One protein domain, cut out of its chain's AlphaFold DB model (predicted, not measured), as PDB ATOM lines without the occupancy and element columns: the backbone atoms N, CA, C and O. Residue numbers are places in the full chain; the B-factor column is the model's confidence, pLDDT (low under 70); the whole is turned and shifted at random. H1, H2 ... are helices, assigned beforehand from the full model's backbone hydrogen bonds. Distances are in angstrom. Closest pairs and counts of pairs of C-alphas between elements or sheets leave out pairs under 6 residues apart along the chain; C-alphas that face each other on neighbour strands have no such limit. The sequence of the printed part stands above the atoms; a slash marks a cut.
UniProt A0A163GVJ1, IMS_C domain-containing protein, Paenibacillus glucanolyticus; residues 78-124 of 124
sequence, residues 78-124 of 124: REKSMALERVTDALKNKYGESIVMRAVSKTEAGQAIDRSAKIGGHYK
ATOM      1  N   ARG A  78      -8.634  13.818  57.734       88.94
ATOM      2  CA  ARG A  78      -7.239  13.678  57.317       88.94
ATOM      3  C   ARG A  78      -7.046  12.646  56.226       88.94
ATOM      4  O   ARG A  78      -6.451  12.974  55.206       88.94
ATOM      5  N   GLU A  79      -7.582  11.440  56.397       89.50
ATOM      6  CA  GLU A  79      -7.415  10.354  55.421       89.50
ATOM      7  C   GLU A  79      -7.928  10.757  54.037       89.50
ATOM      8  O   GLU A  79      -7.247  10.572  53.029       89.50
ATOM      9  N   LYS A  80      -9.098  11.403  53.994       92.62
ATOM     10  CA  LYS A  80      -9.686  11.910  52.751       92.62
ATOM     11  C   LYS A  80      -8.817  12.997  52.112       92.62
ATOM     12  O   LYS A  80      -8.667  13.026  50.893       92.62
ATOM     13  N   SER A  81      -8.223  13.869  52.928       93.69
ATOM     14  CA  SER A  81      -7.292  14.906  52.466       93.69
ATOM     15  C   SER A  81      -5.994  14.295  51.932       93.69
ATOM     16  O   SER A  81      -5.554  14.659  50.851       93.69
ATOM     17  N   MET A  82      -5.422  13.307  52.623       92.38
ATOM     18  CA  MET A  82      -4.237  12.581  52.159       92.38
ATOM     19  C   MET A  82      -4.491  11.831  50.850       92.38
ATOM     20  O   MET A  82      -3.644  11.855  49.960       92.38
ATOM     21  N   ALA A  83      -5.649  11.181  50.709       94.00
ATOM     22  CA  ALA A  83      -6.028  10.525  49.461       94.00
ATOM     23  C   ALA A  83      -6.104  11.532  48.302       94.00
ATOM     24  O   ALA A  83      -5.615  11.247  47.210       94.00
ATOM     25  N   LEU A  84      -6.651  12.728  48.548       95.31
ATOM     26  CA  LEU A  84      -6.698  13.804  47.560       95.31
ATOM     27  C   LEU A  84      -5.299  14.293  47.156       95.31
ATOM     28  O   LEU A  84      -5.047  14.441  45.962       95.31
ATOM     29  N   GLU A  85      -4.399  14.535  48.114       95.00
ATOM     30  CA  GLU A  85      -3.020  14.969  47.825       95.00
ATOM     31  C   GLU A  85      -2.288  13.898  46.997       95.00
ATOM     32  O   GLU A  85      -1.794  14.198  45.915       95.00
ATOM     33  N   ARG A  86      -2.358  12.619  47.404       94.94
ATOM     34  CA  ARG A  86      -1.751  11.494  46.664       94.94
ATOM     35  C   ARG A  86      -2.256  11.387  45.224       94.94
ATOM     36  O   ARG A  86      -1.465  11.175  44.309       94.94
ATOM     37  N   VAL A  87      -3.566  11.523  45.009       96.88
ATOM     38  CA  VAL A  87      -4.154  11.493  43.659       96.88
ATOM     39  C   VAL A  87      -3.721  12.713  42.848       96.88
ATOM     40  O   VAL A  87      -3.397  12.577  41.670       96.88
ATOM     41  N   THR A  88      -3.680  13.893  43.467       95.94
ATOM     42  CA  THR A  88      -3.234  15.127  42.808       95.94
ATOM     43  C   THR A  88      -1.780  15.004  42.354       95.94
ATOM     44  O   THR A  88      -1.482  15.286  41.193       95.94
ATOM     45  N   ASP A  89      -0.900  14.504  43.221       95.62
ATOM     46  CA  ASP A  89       0.510  14.271  42.910       95.62
ATOM     47  C   ASP A  89       0.675  13.215  41.814       95.62
ATOM     48  O   ASP A  89       1.430  13.419  40.865       95.62
ATOM     49  N   ALA A  90      -0.080  12.113  41.873       97.62
ATOM     50  CA  ALA A  90      -0.054  11.084  40.836       97.62
ATOM     51  C   ALA A  90      -0.465  11.632  39.457       97.62
ATOM     52  O   ALA A  90       0.167  11.313  38.447       97.62
ATOM     53  N   LEU A  91      -1.496  12.484  39.402       97.50
ATOM     54  CA  LEU A  91      -1.918  13.141  38.165       97.50
ATOM     55  C   LEU A  91      -0.834  14.082  37.635       97.50
ATOM     56  O   LEU A  91      -0.509  14.020  36.451       97.50
ATOM     57  N   LYS A  92      -0.248  14.918  38.497       94.81
ATOM     58  CA  LYS A  92       0.814  15.858  38.115       94.81
ATOM     59  C   LYS A  92       2.082  15.156  37.640       94.81
ATOM     60  O   LYS A  92       2.638  15.545  36.619       94.81
ATOM     61  N   ASN A  93       2.490  14.085  38.315       95.56
ATOM     62  CA  ASN A  93       3.646  13.282  37.918       95.56
ATOM     63  C   ASN A  93       3.447  12.632  36.542       95.56
ATOM     64  O   ASN A  93       4.400  12.502  35.779       95.56
ATOM     65  N   LYS A  94       2.210  12.239  36.209       97.19
ATOM     66  CA  LYS A  94       1.892  11.580  34.937       97.19
ATOM     67  C   LYS A  94       1.647  12.553  33.780       97.19
ATOM     68  O   LYS A  94       2.047  12.260  32.657       97.19
ATOM     69  N   TYR A  95       0.961  13.669  34.027       95.69
ATOM     70  CA  TYR A  95       0.452  14.565  32.978       95.69
ATOM     71  C   TYR A  95       1.040  15.985  33.022       95.69
ATOM     72  O   TYR A  95       0.716  16.806  32.167       95.69
ATOM     73  N   GLY A  96       1.905  16.282  33.993       91.75
ATOM     74  CA  GLY A  96       2.523  17.591  34.195       91.75
ATOM     75  C   GLY A  96       1.780  18.483  35.197       91.75
ATOM     76  O   GLY A  96       0.612  18.275  35.519       91.75
ATOM     77  N   GLU A  97       2.463  19.525  35.679       90.50
ATOM     78  CA  GLU A  97       1.988  20.410  36.761       90.50
ATOM     79  C   GLU A  97       0.663  21.134  36.475       90.50
ATOM     80  O   GLU A  97      -0.062  21.491  37.402       90.50
ATOM     81  N   SER A  98       0.328  21.362  35.204       92.50
ATOM     82  CA  SER A  98      -0.853  22.134  34.805       92.50
ATOM     83  C   SER A  98      -2.153  21.326  34.742       92.50
ATOM     84  O   SER A  98      -3.204  21.924  34.505       92.50
ATOM     85  N   ILE A  99      -2.110  19.996  34.926       95.50
ATOM     86  CA  ILE A  99      -3.289  19.121  34.792       95.50
ATOM     87  C   ILE A  99      -4.345  19.384  35.871       95.50
ATOM     88  O   ILE A  99      -5.541  19.403  35.587       95.50
ATOM     89  N   VAL A 100      -3.902  19.622  37.108       93.94
ATOM     90  CA  VAL A 100      -4.751  19.937  38.259       93.94
ATOM     91  C   VAL A 100      -4.096  21.069  39.036       93.94
ATOM     92  O   VAL A 100      -2.961  20.959  39.497       93.94
ATOM     93  N   MET A 101      -4.829  22.168  39.199       92.62
ATOM     94  CA  MET A 101      -4.353  23.359  39.895       92.62
ATOM     95  C   MET A 101      -5.492  24.078  40.612       92.62
ATOM     96  O   MET A 101      -6.668  23.886  40.304       92.62
ATOM     97  N   ARG A 102      -5.141  24.935  41.574       91.69
ATOM     98  CA  ARG A 102      -6.119  25.771  42.278       91.69
ATOM     99  C   ARG A 102      -6.760  26.760  41.300       91.69
ATOM    100  O   ARG A 102      -6.064  27.363  40.488       91.69
ATOM    101  N   ALA A 103      -8.070  26.976  41.425       92.81
ATOM    102  CA  ALA A 103      -8.817  27.893  40.557       92.81
ATOM    103  C   ALA A 103      -8.248  29.324  40.579       92.81
ATOM    104  O   ALA A 103      -8.126  29.953  39.533       92.81
ATOM    105  N   VAL A 104      -7.795  29.802  41.745       92.38
ATOM    106  CA  VAL A 104      -7.146  31.122  41.892       92.38
ATOM    107  C   VAL A 104      -5.916  31.291  40.996       92.38
ATOM    108  O   VAL A 104      -5.592  32.398  40.579       92.38
ATOM    109  N   SER A 105      -5.254  30.192  40.635       92.50
ATOM    110  CA  SER A 105      -4.080  30.198  39.767       92.50
ATOM    111  C   SER A 105      -4.416  30.303  38.272       92.50
ATOM    112  O   SER A 105      -3.491  30.385  37.468       92.50
ATOM    113  N   LYS A 106      -5.704  30.274  37.895       91.44
ATOM    114  CA  LYS A 106      -6.204  30.512  36.526       91.44
ATOM    115  C   LYS A 106      -6.630  31.967  36.281       91.44
ATOM    116  O   LYS A 106      -7.073  32.285  35.184       91.44
ATOM    117  N   THR A 107      -6.542  32.827  37.294       94.69
ATOM    118  CA  THR A 107      -6.801  34.266  37.143       94.69
ATOM    119  C   THR A 107      -5.721  34.925  36.281       94.69
ATOM    120  O   THR A 107      -4.639  34.365  36.121       94.69
ATOM    121  N   GLU A 108      -5.986  36.124  35.757       92.00
ATOM    122  CA  GLU A 108      -5.028  36.884  34.933       92.00
ATOM    123  C   GLU A 108      -3.711  37.178  35.676       92.00
ATOM    124  O   GLU A 108      -2.630  37.084  35.103       92.00
ATOM    125  N   ALA A 109      -3.785  37.436  36.985       90.56
ATOM    126  CA  ALA A 109      -2.611  37.617  37.839       90.56
ATOM    127  C   ALA A 109      -1.896  36.292  38.201       90.56
ATOM    128  O   ALA A 109      -0.822  36.298  38.809       90.56
ATOM    129  N   GLY A 110      -2.490  35.142  37.870       90.69
ATOM    130  CA  GLY A 110      -1.993  33.816  38.214       90.69
ATOM    131  C   GLY A 110      -0.770  33.407  37.393       90.69
ATOM    132  O   GLY A 110      -0.813  33.318  36.175       90.69
ATOM    133  N   GLN A 111       0.324  33.059  38.073       90.50
ATOM    134  CA  GLN A 111       1.598  32.709  37.420       90.50
ATOM    135  C   GLN A 111       1.809  31.201  37.216       90.50
ATOM    136  O   GLN A 111       2.778  30.786  36.587       90.50
ATOM    137  N   ALA A 112       0.952  30.340  37.769       91.69
ATOM    138  CA  ALA A 112       1.226  28.899  37.799       91.69
ATOM    139  C   ALA A 112       1.212  28.243  36.404       91.69
ATOM    140  O   ALA A 112       1.992  27.324  36.171       91.69
ATOM    141  N   ILE A 113       0.367  28.718  35.475       90.94
ATOM    142  CA  ILE A 113       0.328  28.196  34.097       90.94
ATOM    143  C   ILE A 113       1.626  28.548  33.366       90.94
ATOM    144  O   ILE A 113       2.316  27.653  32.889       90.94
ATOM    145  N   ASP A 114       1.985  29.832  33.336       91.31
ATOM    146  CA  ASP A 114       3.219  30.318  32.711       91.31
ATOM    147  C   ASP A 114       4.461  29.613  33.287       91.31
ATOM    148  O   ASP A 114       5.306  29.104  32.549       91.31
ATOM    149  N   ARG A 115       4.524  29.468  34.616       90.19
ATOM    150  CA  ARG A 115       5.630  28.769  35.284       90.19
ATOM    151  C   ARG A 115       5.689  27.278  34.974       90.19
ATOM    152  O   ARG A 115       6.778  26.716  35.027       90.19
ATOM    153  N   SER A 116       4.571  26.627  34.648       91.25
ATOM    154  CA  SER A 116       4.568  25.191  34.327       91.25
ATOM    155  C   SER A 116       5.338  24.866  33.034       91.25
ATOM    156  O   SER A 116       5.909  23.775  32.904       91.25
ATOM    157  N   ALA A 117       5.430  25.845  32.127       90.44
ATOM    158  CA  ALA A 117       6.208  25.782  30.892       90.44
ATOM    159  C   ALA A 117       7.697  26.132  31.081       90.44
ATOM    160  O   ALA A 117       8.454  26.086  30.114       90.44
ATOM    161  N   LYS A 118       8.134  26.483  32.302       92.06
ATOM    162  CA  LYS A 118       9.497  26.959  32.588       92.06
ATOM    163  C   LYS A 118      10.280  26.004  33.500       92.06
ATOM    164  O   LYS A 118       9.705  25.307  34.333       92.06
ATOM    165  N   ILE A 119      11.608  26.005  33.381       87.00
ATOM    166  CA  ILE A 119      12.576  25.427  34.327       87.00
ATOM    167  C   ILE A 119      13.548  26.540  34.721       87.00
ATOM    168  O   ILE A 119      14.158  27.175  33.868       87.00
ATOM    169  N   GLY A 120      13.661  26.828  36.020       80.75
ATOM    170  CA  GLY A 120      14.578  27.866  36.516       80.75
ATOM    171  C   GLY A 120      14.295  29.288  36.002       80.75
ATOM    172  O   GLY A 120      15.150  30.151  36.131       80.75
ATOM    173  N   GLY A 121      13.112  29.538  35.426       84.50
ATOM    174  CA  GLY A 121      12.742  30.822  34.813       84.50
ATOM    175  C   GLY A 121      12.857  30.864  33.284       84.50
ATOM    176  O   GLY A 121      12.360  31.810  32.678       84.50
ATOM    177  N   HIS A 122      13.418  29.830  32.655       87.25
ATOM    178  CA  HIS A 122      13.535  29.705  31.199       87.25
ATOM    179  C   HIS A 122      12.501  28.723  30.650       87.25
ATOM    180  O   HIS A 122      12.163  27.767  31.340       87.25
ATOM    181  N   TYR A 123      11.992  28.943  29.436       88.25
ATOM    182  CA  TYR A 123      11.069  27.996  28.800       88.25
ATOM    183  C   TYR A 123      11.757  26.652  28.530       88.25
ATOM    184  O   TYR A 123      12.948  26.623  28.216       88.25
ATOM    185  N   LYS A 124      11.001  25.567  28.729       76.94
ATOM    186  CA  LYS A 124      11.405  24.190  28.413       76.94
ATOM    187  C   LYS A 124      11.604  23.977  26.919       76.94
ATOM    188  O   LYS A 124      10.873  24.625  26.140       76.94
TER     189      LYS A 124
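This is residues 78 to 124 of the 124 residues of the protein "IMS_C domain-containing protein" of Paenibacillus glucanolyticus (UniProt A0A163GVJ1). One long helix, H1, makes a straight arm whose residues 78 to 87 stand free, and after it the chain runs through a loop to the short helix H2, then folds back through the short helix H3 to a small turn at residues 118 to 123. The arm gives the model much of its length, and the contacts between the parts are few. The printed part has 47 residues with three named helices, in the order H1, H2, H3, and no named strand; 27 residues are in the helices, and the class is all helix. The whole is loose, with a radius of gyration of the C-alphas of 12.5 A, and elongated, spanning 37 by 22 by 15 A.

H1, residues 78 to 95, touches no helix. It is apart from H2, residues 103 to 106, and from H3, residues 112 to 116. H2 and H3 touch only at the corner by their link, with 4 pairs of C-alphas within 8 A; the closest C-alphas are those of Ser 105 and Ala 112, 5.8 A apart. Residues 118 to 119 form a short antiparallel pairing with residues 122 to 123. In H1 and H3 every O i to N i+4 pair is within hydrogen-bond range, while H2 is too short for such a pair.

H1 begins at C-alpha 78, at (-7.239, 13.678, 57.317), and ends at C-alpha 95, at (0.452, 14.565, 32.978), 25.5 A away. H2 has 4 residues and H3 has 5, ending at C-alpha 116, at (4.568, 25.191, 34.327).

The C-alphas farthest apart, those of Glu 79 and His 122, are 37.4 A apart. The printed part has no cut and ends at residue 124, the chain's last. The link from H1 to H2 is short, and the link from H2 to H3 is tight. The mean pLDDT of the printed part is 92.0, and no printed residue is under 70.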